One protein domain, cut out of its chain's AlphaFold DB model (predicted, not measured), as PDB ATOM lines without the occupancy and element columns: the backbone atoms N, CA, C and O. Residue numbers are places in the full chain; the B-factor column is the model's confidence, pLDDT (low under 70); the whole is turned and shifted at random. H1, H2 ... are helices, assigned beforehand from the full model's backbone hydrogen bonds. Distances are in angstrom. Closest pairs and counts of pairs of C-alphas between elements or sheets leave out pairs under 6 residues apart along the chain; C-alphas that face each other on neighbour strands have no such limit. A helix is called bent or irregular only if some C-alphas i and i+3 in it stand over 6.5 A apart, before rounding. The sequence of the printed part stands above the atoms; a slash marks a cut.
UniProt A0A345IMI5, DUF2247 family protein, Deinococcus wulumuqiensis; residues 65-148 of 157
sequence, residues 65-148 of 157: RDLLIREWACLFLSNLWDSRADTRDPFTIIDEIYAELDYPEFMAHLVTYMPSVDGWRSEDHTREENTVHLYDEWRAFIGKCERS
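AT A GLANCE: This is residues 65 to 148 of the 157 residues of the protein "DUF2247 family protein" of Deinococcus wulumuqiensis (UniProt A0A345IMI5). The longest helix, H4, crosses one side of a compact group of three helices, H1, H2 and H3, whose centres make a triangle and which run alternately opposite ways. H4 packs on H1 and H3, while residues 82 to 89, of which 82 to 83 belong to H1, and residues 123 to 129, of which 127 to 129 belong to H4, stick out. The printed part has 84 residues with four named helices, H1 to H4 in chain order, and no named strand; its class is all helix. It is compact, with a radius of gyration of the C-alphas of 12.4 A and spans of 36 by 28 by 24 A.

HOW THE PARTS SIT: Begin with H4, residues 127 to 147. Its residues 138 to 145 alone touch H1, residues 65 to 83, at a steep tilt of 60 degrees; look at the closest C-alphas, Cys 74 and Cys 145, 5.7 A apart. H4 also touches H3, residues 105 to 110, at a steep tilt of 46 degrees, with residues 134 to 138 alone; the closest C-alphas, Leu 110 and Leu 134, are 6.1 A apart. H2, residues 90 to 100, forms helical hairpins with H1, at 22 degrees, and H3, at 15 degrees; the closest C-alphas are Leu 80 and Pro 90, 7.2 A, and Tyr 98 and Met 107, 6.9 A. H1 and H3 are near each other, as are H2 and H4. Every O i to N i+4 pair is within hydrogen-bond range in H1 and H2, 16 of 17 in H4 and 0 of 2 in H3, where 2 of 3 O i to N i+3 pairs are.

IN THESE COORDINATES: Find C-alpha 65 at (42.061, 36.397, -8.443); from there H1 runs 27.3 A to residue 83. H2 spans 15.1 A and H3 10.2 A; H3 is irregular, with C-alphas 106 and 109 7.3 A apart. H4 runs 30.7 A to C-alpha 147 at (39.348, 46.939, -25.443).

THE WHOLE: The farthest C-alphas, Arg 65 and Thr 126, are 36.8 A apart. The printed part has no cut; the link H3 to H4, residues 111 to 126, is long. Mean pLDDT of the printed part is 90.3, and residues 147 to 148 are under 70.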
ATOM      1  N   ARG A  65      41.221  37.443  -7.838       80.88
ATOM      2  CA  ARG A  65      42.061  36.397  -8.443       80.88
ATOM      3  C   ARG A  65      41.701  36.138  -9.907       80.88
ATOM      4  O   ARG A  65      42.594  36.154 -10.747       80.88
ATOM      5  N   ASP A  66      40.418  35.982 -10.228       85.81
ATOM      6  CA  ASP A  66      39.967  35.731 -11.606       85.81
ATOM      7  C   ASP A  66      40.290  36.893 -12.551       85.81
ATOM      8  O   ASP A  66      40.633  36.677 -13.714       85.81
ATOM      9  N   LEU A  67      40.232  38.133 -12.052       86.81
ATOM     10  CA  LEU A  67      40.626  39.317 -12.814       86.81
ATOM     11  C   LEU A  67      42.132  39.311 -13.089       86.81
ATOM     12  O   LEU A  67      42.540  39.554 -14.222       86.81
ATOM     13  N   LEU A  68      42.952  38.968 -12.091       90.06
ATOM     14  CA  LEU A  68      44.405  38.871 -12.259       90.06
ATOM     15  C   LEU A  68      44.780  37.749 -13.234       90.06
ATOM     16  O   LEU A  68      45.585  37.965 -14.138       90.06
ATOM     17  N   ILE A  69      44.164  36.571 -13.097       92.19
ATOM     18  CA  ILE A  69      44.356  35.445 -14.020       92.19
ATOM     19  C   ILE A  69      43.939  35.852 -15.435       92.19
ATOM     20  O   ILE A  69      44.641  35.536 -16.392       92.19
ATOM     21  N   ARG A  70      42.849  36.611 -15.590       92.44
ATOM     22  CA  ARG A  70      42.431  37.153 -16.887       92.44
ATOM     23  C   ARG A  70      43.441  38.142 -17.469       92.44
ATOM     24  O   ARG A  70      43.690  38.072 -18.670       92.44
ATOM     25  N   GLU A  71      44.039  39.028 -16.670       92.00
ATOM     26  CA  GLU A  71      45.108  39.924 -17.143       92.00
ATOM     27  C   GLU A  71      46.310  39.128 -17.687       92.00
ATOM     28  O   GLU A  71      46.828  39.450 -18.759       92.00
ATOM     29  N   TRP A  72      46.714  38.060 -16.993       95.00
ATOM     30  CA  TRP A  72      47.804  37.180 -17.428       95.00
ATOM     31  C   TRP A  72      47.450  36.337 -18.649       95.00
ATOM     32  O   TRP A  72      48.244  36.264 -19.585       95.00
ATOM     33  N   ALA A  73      46.242  35.771 -18.694       95.69
ATOM     34  CA  ALA A  73      45.732  35.069 -19.868       95.69
ATOM     35  C   ALA A  73      45.765  35.974 -21.102       95.69
ATOM     36  O   ALA A  73      46.249  35.568 -22.153       95.69
ATOM     37  N   CYS A  74      45.308  37.222 -20.966       95.25
ATOM     38  CA  CYS A  74      45.391  38.214 -22.029       95.25
ATOM     39  C   CYS A  74      46.837  38.435 -22.487       95.25
ATOM     40  O   CYS A  74      47.100  38.394 -23.683       95.25
ATOM     41  N   LEU A  75      47.781  38.620 -21.558       94.31
ATOM     42  CA  LEU A  75      49.186  38.834 -21.906       94.31
ATOM     43  C   LEU A  75      49.794  37.632 -22.646       94.31
ATOM     44  O   LEU A  75      50.365  37.805 -23.724       94.31
ATOM     45  N   PHE A  76      49.662  36.422 -22.097       95.81
ATOM     46  CA  PHE A  76      50.235  35.218 -22.700       95.81
ATOM     47  C   PHE A  76      49.627  34.922 -24.070       95.81
ATOM     48  O   PHE A  76      50.358  34.646 -25.020       95.81
ATOM     49  N   LEU A  77      48.303  35.034 -24.194       96.56
ATOM     50  CA  LEU A  77      47.601  34.742 -25.440       96.56
ATOM     51  C   LEU A  77      47.810  35.815 -26.508       96.56
ATOM     52  O   LEU A  77      47.861  35.466 -27.684       96.56
ATOM     53  N   SER A  78      47.959  37.091 -26.143       95.69
ATOM     54  CA  SER A  78      48.338  38.144 -27.095       95.69
ATOM     55  C   SER A  78      49.769  37.952 -27.595       95.69
ATOM     56  O   SER A  78      50.003  37.993 -28.799       95.69
ATOM     57  N   ASN A  79      50.717  37.651 -26.704       94.31
ATOM     58  CA  ASN A  79      52.103  37.401 -27.105       94.31
ATOM     59  C   ASN A  79      52.216  36.164 -28.017       94.31
ATOM     60  O   ASN A  79      52.845  36.208 -29.074       94.31
ATOM     61  N   LEU A  80      51.530  35.074 -27.656       96.56
ATOM     62  CA  LEU A  80      51.464  33.875 -28.490       96.56
ATOM     63  C   LEU A  80      50.798  34.160 -29.843       96.56
ATOM     64  O   LEU A  80      51.173  33.555 -30.846       96.56
ATOM     65  N   TRP A  81      49.823  35.072 -29.890       96.62
ATOM     66  CA  TRP A  81      49.160  35.448 -31.135       96.62
ATOM     67  C   TRP A  81      50.148  36.118 -32.079       96.62
ATOM     68  O   TRP A  81      50.185  35.774 -33.261       96.62
ATOM     69  N   ASP A  82      50.981  37.019 -31.573       94.44
ATOM     70  CA  ASP A  82      51.968  37.733 -32.381       94.44
ATOM     71  C   ASP A  82      53.023  36.792 -32.972       94.44
ATOM     72  O   ASP A  82      53.396  36.947 -34.137       94.44
ATOM     73  N   SER A  83      53.429  35.752 -32.237       94.25
ATOM     74  CA  SER A  83      54.382  34.745 -32.722       94.25
ATOM     75  C   SER A  83      53.737  33.532 -33.410       94.25
ATOM     76  O   SER A  83      54.447  32.630 -33.850       94.25
ATOM     77  N   ARG A  84      52.398  33.471 -33.525       94.75
ATOM     78  CA  ARG A  84      51.668  32.246 -33.923       94.75
ATOM     79  C   ARG A  84      52.064  31.681 -35.286       94.75
ATOM     80  O   ARG A  84      51.927  30.485 -35.501       94.75
ATOM     81  N   ALA A  85      52.526  32.533 -36.205       91.94
ATOM     82  CA  ALA A  85      52.949  32.115 -37.542       91.94
ATOM     83  C   ALA A  85      54.235  31.270 -37.514       91.94
ATOM     84  O   ALA A  85      54.410  30.400 -38.365       91.94
ATOM     85  N   ASP A  86      55.095  31.506 -36.522       94.31
ATOM     86  CA  ASP A  86      56.354  30.786 -36.319       94.31
ATOM     87  C   ASP A  86      56.201  29.635 -35.304       94.31
ATOM     88  O   ASP A  86      57.066  28.762 -35.188       94.31
ATOM     89  N   THR A  87      55.077  29.590 -34.587       93.25
ATOM     90  CA  THR A  87      54.740  28.529 -33.640       93.25
ATOM     91  C   THR A  87      54.138  27.324 -34.365       93.25
ATOM     92  O   THR A  87      53.058  27.401 -34.942       93.25
ATOM     93  N   ARG A  88      54.800  26.161 -34.284       90.62
ATOM     94  CA  ARG A  88      54.355  24.920 -34.953       90.62
ATOM     95  C   ARG A  88      52.952  24.460 -34.537       90.62
ATOM     96  O   ARG A  88      52.224  23.927 -35.368       90.62
ATOM     97  N   ASP A  89      52.620  24.600 -33.257       92.62
ATOM     98  CA  ASP A  89      51.333  24.189 -32.692       92.62
ATOM     99  C   ASP A  89      50.939  25.141 -31.549       92.62
ATOM    100  O   ASP A  89      51.270  24.888 -30.388       92.62
ATOM    101  N   PRO A  90      50.313  26.289 -31.864       95.44
ATOM    102  CA  PRO A  90      49.959  27.273 -30.849       95.44
ATOM    103  C   PRO A  90      48.871  26.766 -29.902       95.44
ATOM    104  O   PRO A  90      48.876  27.153 -28.741       95.44
ATOM    105  N   PHE A  91      47.979  25.872 -30.338       94.88
ATOM    106  CA  PHE A  91      46.892  25.387 -29.487       94.88
ATOM    107  C   PHE A  91      47.378  24.442 -28.389       94.88
ATOM    108  O   PHE A  91      46.869  24.512 -27.277       94.88
ATOM    109  N   THR A  92      48.432  23.658 -28.637       94.88
ATOM    110  CA  THR A  92      49.106  22.925 -27.548       94.88
ATOM    111  C   THR A  92      49.650  23.886 -26.483       94.88
ATOM    112  O   THR A  92      49.510  23.629 -25.292       94.88
ATOM    113  N   ILE A  93      50.214  25.029 -26.886       96.50
ATOM    114  CA  ILE A  93      50.703  26.043 -25.934       96.50
ATOM    115  C   ILE A  93      49.532  26.704 -25.190       96.50
ATOM    116  O   ILE A  93      49.642  26.981 -24.000       96.50
ATOM    117  N   ILE A  94      48.391  26.929 -25.848       96.94
ATOM    118  CA  ILE A  94      47.172  27.421 -25.181       96.94
ATOM    119  C   ILE A  94      46.697  26.425 -24.115       96.94
ATOM    120  O   ILE A  94      46.359  26.845 -23.009       96.94
ATOM    121  N   ASP A  95      46.719  25.124 -24.410       95.94
ATOM    122  CA  ASP A  95      46.363  24.071 -23.453       95.94
ATOM    123  C   ASP A  95      47.317  24.057 -22.239       95.94
ATOM    124  O   ASP A  95      46.874  23.879 -21.100       95.94
ATOM    125  N   GLU A  96      48.617  24.288 -22.461       95.94
ATOM    126  CA  GLU A  96      49.627  24.432 -21.401       95.94
ATOM    127  C   GLU A  96      49.387  25.687 -20.548       95.94
ATOM    128  O   GLU A  96      49.385  25.598 -19.320       95.94
ATOM    129  N   ILE A  97      49.112  26.838 -21.173       96.56
ATOM    130  CA  ILE A  97      48.758  28.085 -20.472       96.56
ATOM    131  C   ILE A  97      47.496  27.878 -19.631       96.56
ATOM    132  O   ILE A  97      47.432  28.321 -18.488       96.56
ATOM    133  N   TYR A  98      46.488  27.195 -20.173       96.00
ATOM    134  CA  TYR A  98      45.248  26.908 -19.461       96.00
ATOM    135  C   TYR A  98      45.495  26.099 -18.181       96.00
ATOM    136  O   TYR A  98      44.945  26.436 -17.133       96.00
ATOM    137  N   ALA A  99      46.363  25.086 -18.237       95.00
ATOM    138  CA  ALA A  99      46.757  24.315 -17.061       95.00
ATOM    139  C   ALA A  99      47.599  25.142 -16.071       95.00
ATOM    140  O   ALA A  99      47.358  25.089 -14.866       95.00
ATOM    141  N   GLU A 100      48.547  25.942 -16.563       95.00
ATOM    142  CA  GLU A 100      49.391  26.816 -15.733       95.00
ATOM    143  C   GLU A 100      48.561  27.852 -14.958       95.00
ATOM    144  O   GLU A 100      48.853  28.173 -13.804       95.00
ATOM    145  N   LEU A 101      47.476  28.339 -15.560       94.56
ATOM    146  CA  LEU A 101      46.541  29.281 -14.947       94.56
ATOM    147  C   LEU A 101      45.501  28.626 -14.021       94.56
ATOM    148  O   LEU A 101      44.623  29.333 -13.533       94.56
ATOM    149  N   ASP A 102      45.621  27.324 -13.743       93.44
ATOM    150  CA  ASP A 102      44.696  26.537 -12.914       93.44
ATOM    151  C   ASP A 102      43.283  26.414 -13.517       93.44
ATOM    152  O   ASP A 102      42.262  26.533 -12.844       93.44
ATOM    153  N   TYR A 103      43.234  26.160 -14.826       93.75
ATOM    154  CA  TYR A 103      42.027  25.811 -15.577       93.75
ATOM    155  C   TYR A 103      40.874  26.840 -15.508       93.75
ATOM    156  O   TYR A 103      39.715  26.455 -15.316       93.75
ATOM    157  N   PRO A 104      41.120  28.147 -15.731       93.50
ATOM    158  CA  PRO A 104      40.091  29.176 -15.589       93.50
ATOM    159  C   PRO A 104      38.927  28.985 -16.572       93.50
ATOM    160  O   PRO A 104      39.119  29.022 -17.786       93.50
ATOM    161  N   GLU A 105      37.695  28.859 -16.071       91.56
ATOM    162  CA  GLU A 105      36.498  28.568 -16.885       91.56
ATOM    163  C   GLU A 105      36.361  29.490 -18.110       91.56
ATOM    164  O   GLU A 105      36.026  29.043 -19.207       91.56
ATOM    165  N   PHE A 106      36.708  30.772 -17.964       91.50
ATOM    166  CA  PHE A 106      36.620  31.737 -19.055       91.50
ATOM    167  C   PHE A 106      37.549  31.436 -20.243       91.50
ATOM    168  O   PHE A 106      37.351  32.045 -21.289       91.50
ATOM    169  N   MET A 107      38.551  30.558 -20.111       93.25
ATOM    170  CA  MET A 107      39.432  30.107 -21.200       93.25
ATOM    171  C   MET A 107      39.005  28.782 -21.822       93.25
ATOM    172  O   MET A 107      39.526  28.449 -22.878       93.25
ATOM    173  N   ALA A 108      38.067  28.042 -21.221       92.31
ATOM    174  CA  ALA A 108      37.734  26.679 -21.643       92.31
ATOM    175  C   ALA A 108      37.425  26.568 -23.148       92.31
ATOM    176  O   ALA A 108      37.851  25.628 -23.801       92.31
ATOM    177  N   HIS A 109      36.755  27.571 -23.713       91.38
ATOM    178  CA  HIS A 109      36.406  27.654 -25.135       91.38
ATOM    179  C   HIS A 109      37.598  27.739 -26.112       91.38
ATOM    180  O   HIS A 109      37.411  27.586 -27.312       91.38
ATOM    181  N   LEU A 110      38.813  27.990 -25.616       93.06
ATOM    182  CA  LEU A 110      40.041  28.084 -26.416       93.06
ATOM    183  C   LEU A 110      40.858  26.783 -26.425       93.06
ATOM    184  O   LEU A 110      41.871  26.702 -27.117       93.06
ATOM    185  N   VAL A 111      40.453  25.799 -25.623       92.31
ATOM    186  CA  VAL A 111      41.251  24.625 -25.255       92.31
ATOM    187  C   VAL A 111      40.807  23.426 -26.083       92.31
ATOM    188  O   VAL A 111      39.614  23.145 -26.190       92.31
ATOM    189  N   THR A 112      41.756  22.677 -26.644       87.81
ATOM    190  CA  THR A 112      41.452  21.675 -27.687       87.81
ATOM    191  C   THR A 112      40.644  20.474 -27.196       87.81
ATOM    192  O   THR A 112      39.961  19.817 -27.985       87.81
ATOM    193  N   TYR A 113      40.719  20.174 -25.899       84.44
ATOM    194  CA  TYR A 113      40.040  19.041 -25.270       84.44
ATOM    195  C   TYR A 113      38.761  19.428 -24.517       84.44
ATOM    196  O   TYR A 113      38.089  18.547 -23.973       84.44
ATOM    197  N   MET A 114      38.420  20.717 -24.463       85.94
ATOM    198  CA  MET A 114      37.185  21.179 -23.837       85.94
ATOM    199  C   MET A 114      36.043  21.208 -24.863       85.94
ATOM    200  O   MET A 114      36.264  21.534 -26.030       85.94
ATOM    201  N   PRO A 115      34.804  20.870 -24.463       80.12
ATOM    202  CA  PRO A 115      33.647  21.049 -25.328       80.12
ATOM    203  C   PRO A 115      33.463  22.527 -25.674       80.12
ATOM    204  O   PRO A 115      33.633  23.385 -24.804       80.12
ATOM    205  N   SER A 116      33.038  22.824 -26.904       75.44
ATOM    206  CA  SER A 116      32.684  24.202 -27.226       75.44
ATOM    207  C   SER A 116      31.447  24.651 -26.447       75.44
ATOM    208  O   SER A 116      30.493  23.894 -26.245       75.44
ATOM    209  N   VAL A 117      31.455  25.913 -26.032       73.44
ATOM    210  CA  VAL A 117      30.375  26.565 -25.270       73.44
ATOM    211  C   VAL A 117      29.360  27.283 -26.160       73.44
ATOM    212  O   VAL A 117      28.286  27.646 -25.689       73.44
ATOM    213  N   ASP A 118      29.658  27.456 -27.446       77.12
ATOM    214  CA  ASP A 118      28.797  28.121 -28.435       77.12
ATOM    215  C   ASP A 118      27.876  27.148 -29.204       77.12
ATOM    216  O   ASP A 118      27.123  27.550 -30.092       77.12
ATOM    217  N   GLY A 119      27.909  25.860 -28.846       79.19
ATOM    218  CA  GLY A 119      27.170  24.801 -29.528       79.19
ATOM    219  C   GLY A 119      27.906  24.178 -30.718       79.19
ATOM    220  O   GLY A 119      27.355  23.254 -31.321       79.19
ATOM    221  N   TRP A 120      29.131  24.620 -31.029       84.19
ATOM    222  CA  TRP A 120      30.015  23.978 -31.999       84.19
ATOM    223  C   TRP A 120      30.400  22.569 -31.535       84.19
ATOM    224  O   TRP A 120      30.939  22.361 -30.445       84.19
ATOM    225  N   ARG A 121      30.119  21.562 -32.363       83.56
ATOM    226  CA  ARG A 121      30.423  20.160 -32.059       83.56
ATOM    227  C   ARG A 121      31.590  19.713 -32.910       83.56
ATOM    228  O   ARG A 121      31.415  19.439 -34.089       83.56
ATOM    229  N   SER A 122      32.769  19.597 -32.311       81.56
ATOM    230  CA  SER A 122      33.996  19.251 -33.039       81.56
ATOM    231  C   SER A 122      33.899  17.944 -33.840       81.56
ATOM    232  O   SER A 122      34.554  17.816 -34.871       81.56
ATOM    233  N   GLU A 123      33.052  17.009 -33.401       85.75
ATOM    234  CA  GLU A 123      32.744  15.738 -34.073       85.75
ATOM    235  C   GLU A 123      32.023  15.900 -35.425       85.75
ATOM    236  O   GLU A 123      32.164  15.041 -36.295       85.75
ATOM    237  N   ASP A 124      31.276  16.992 -35.614       89.88
ATOM    238  CA  ASP A 124      30.493  17.270 -36.827       89.88
ATOM    239  C   ASP A 124      31.318  18.003 -37.906       89.88
ATOM    240  O   ASP A 124      30.818  18.273 -39.002       89.88
ATOM    241  N   HIS A 125      32.585  18.315 -37.614       87.69
ATOM    242  CA  HIS A 125      33.438  19.175 -38.431       87.69
ATOM    243  C   HIS A 125      34.786  18.533 -38.759       87.69
ATOM    244  O   HIS A 125      35.314  17.676 -38.047       87.69
ATOM    245  N   THR A 126      35.380  18.974 -39.864       91.00
ATOM    246  CA  THR A 126      36.740  18.582 -40.244       91.00
ATOM    247  C   THR A 126      37.777  19.180 -39.293       91.00
ATOM    248  O   THR A 126      37.526  20.135 -38.553       91.00
ATOM    249  N   ARG A 127      38.997  18.636 -39.326       87.06
ATOM    250  CA  ARG A 127      40.110  19.158 -38.526       87.06
ATOM    251  C   ARG A 127      40.416  20.615 -38.880       87.06
ATOM    252  O   ARG A 127      40.701  21.414 -37.992       87.06
ATOM    253  N   GLU A 128      40.364  20.947 -40.162       90.31
ATOM    254  CA  GLU A 128      40.617  22.286 -40.677       90.31
ATOM    255  C   GLU A 128      39.556  23.276 -40.182       90.31
ATOM    256  O   GLU A 128      39.916  24.339 -39.681       90.31
ATOM    257  N   GLU A 129      38.271  22.913 -40.237       91.44
ATOM    258  CA  GLU A 129      37.170  23.742 -39.722       91.44
ATOM    259  C   GLU A 129      37.284  23.969 -38.211       91.44
ATOM    260  O   GLU A 129      37.187  25.106 -37.757       91.44
ATOM    261  N   ASN A 130      37.580  22.916 -37.441       89.75
ATOM    262  CA  ASN A 130      37.823  23.027 -36.000       89.75
ATOM    263  C   ASN A 130      39.001  23.960 -35.686       89.75
ATOM    264  O   ASN A 130      38.944  24.757 -34.753       89.75
ATOM    265  N   THR A 131      40.064  23.896 -36.490       90.25
ATOM    266  CA  THR A 131      41.238  24.763 -36.330       90.25
ATOM    267  C   THR A 131      40.888  26.225 -36.607       90.25
ATOM    268  O   THR A 131      41.284  27.103 -35.846       90.25
ATOM    269  N   VAL A 132      40.140  26.498 -37.681       92.88
ATOM    270  CA  VAL A 132      39.680  27.857 -38.016       92.88
ATOM    271  C   VAL A 132      38.796  28.418 -36.904       92.88
ATOM    272  O   VAL A 132      39.030  29.540 -36.466       92.88
ATOM    273  N   HIS A 133      37.849  27.622 -36.403       92.19
ATOM    274  CA  HIS A 133      36.970  28.024 -35.308       92.19
ATOM    275  C   HIS A 133      37.759  28.413 -34.046       92.19
ATOM    276  O   HIS A 133      37.554  29.497 -33.506       92.19
ATOM    277  N   LEU A 134      38.737  27.599 -33.632       93.06
ATOM    278  CA  LEU A 134      39.588  27.925 -32.482       93.06
ATOM    279  C   LEU A 134      40.408  29.209 -32.691       93.06
ATOM    280  O   LEU A 134      40.599  29.982 -31.752       93.06
ATOM    281  N   TYR A 135      40.881  29.475 -33.913       95.19
ATOM    282  CA  TYR A 135      41.553  30.742 -34.225       95.19
ATOM    283  C   TYR A 135      40.608  31.943 -34.119       95.19
ATOM    284  O   TYR A 135      41.039  33.003 -33.660       95.19
ATOM    285  N   ASP A 136      39.350  31.799 -34.532       94.38
ATOM    286  CA  ASP A 136      38.345  32.858 -34.429       94.38
ATOM    287  C   ASP A 136      37.983  33.146 -32.964       94.38
ATOM    288  O   ASP A 136      37.970  34.313 -32.561       94.38
ATOM    289  N   GLU A 137      37.795  32.107 -32.148       94.44
ATOM    290  CA  GLU A 137      37.566  32.239 -30.704       94.44
ATOM    291  C   GLU A 137      38.759  32.897 -30.003       94.44
ATOM    292  O   GLU A 137      38.600  33.861 -29.246       94.44
ATOM    293  N   TRP A 138      39.982  32.464 -30.322       95.62
ATOM    294  CA  TRP A 138      41.198  33.071 -29.784       95.62
ATOM    295  C   TRP A 138      41.318  34.545 -30.179       95.62
ATOM    296  O   TRP A 138      41.569  35.405 -29.327       95.62
ATOM    297  N   ARG A 139      41.045  34.878 -31.445       95.62
ATOM    298  CA  ARG A 139      41.032  36.263 -31.924       95.62
ATOM    299  C   ARG A 139      39.978  37.108 -31.206       95.62
ATOM    300  O   ARG A 139      40.231  38.269 -30.875       95.62
ATOM    301  N   ALA A 140      38.794  36.551 -30.970       94.31
ATOM    302  CA  ALA A 140      37.730  37.223 -30.238       94.31
ATOM    303  C   ALA A 140      38.119  37.455 -28.772       94.31
ATOM    304  O   ALA A 140      37.818  38.518 -28.220       94.31
ATOM    305  N   PHE A 141      38.812  36.500 -28.149       94.50
ATOM    306  CA  PHE A 141      39.319  36.621 -26.788       94.50
ATOM    307  C   PHE A 141      40.323  37.772 -26.653       94.50
ATOM    308  O   PHE A 141      40.096  38.681 -25.851       94.50
ATOM    309  N   ILE A 142      41.381  37.796 -27.473       94.69
ATOM    310  CA  ILE A 142      42.394  38.868 -27.421       94.69
ATOM    311  C   ILE A 142      41.795  40.233 -27.792       94.69
ATOM    312  O   ILE A 142      42.128  41.244 -27.178       94.69
ATOM    313  N   GLY A 143      40.815  40.276 -28.703       93.19
ATOM    314  CA  GLY A 143      40.105  41.511 -29.040       93.19
ATOM    315  C   GLY A 143      39.307  42.096 -27.867       93.19
ATOM    316  O   GLY A 143      39.120  43.312 -27.794       93.19
ATOM    317  N   LYS A 144      38.852  41.263 -26.921       91.12
ATOM    318  CA  LYS A 144      38.243  41.724 -25.660       91.12
ATOM    319  C   LYS A 144      39.306  42.240 -24.684       91.12
ATOM    320  O   LYS A 144      39.041  43.208 -23.981       91.12
ATOM    321  N   CYS A 145      40.498  41.644 -24.673       88.06
ATOM    322  CA  CYS A 145      41.621  42.099 -23.851       88.06
ATOM    323  C   CYS A 145      42.072  43.521 -24.225       88.06
ATOM    324  O   CYS A 145      42.202  44.378 -23.353       88.06
ATOM    325  N   GLU A 146      42.239  43.800 -25.520       74.75
ATOM    326  CA  GLU A 146      42.701  45.105 -26.025       74.75
ATOM    327  C   GLU A 146      41.709  46.251 -25.778       74.75
ATOM    328  O   GLU A 146      42.105  47.407 -25.642       74.75
ATOM    329  N   ARG A 147      40.407  45.947 -25.700       59.22
ATOM    330  CA  ARG A 147      39.348  46.939 -25.443       59.22
ATOM    331  C   ARG A 147      39.162  47.265 -23.962       59.22
ATOM    332  O   ARG A 147      38.510  48.254 -23.642       59.22
ATOM    333  N   SER A 148      39.737  46.468 -23.066       48.41
ATOM    334  CA  SER A 148      39.504  46.574 -21.627       48.41
ATOM    335  C   SER A 148      40.408  47.520 -20.802       48.41
ATOM    336  O   SER A 148      40.193  47.537 -19.590       48.41
TER     337      SER A 148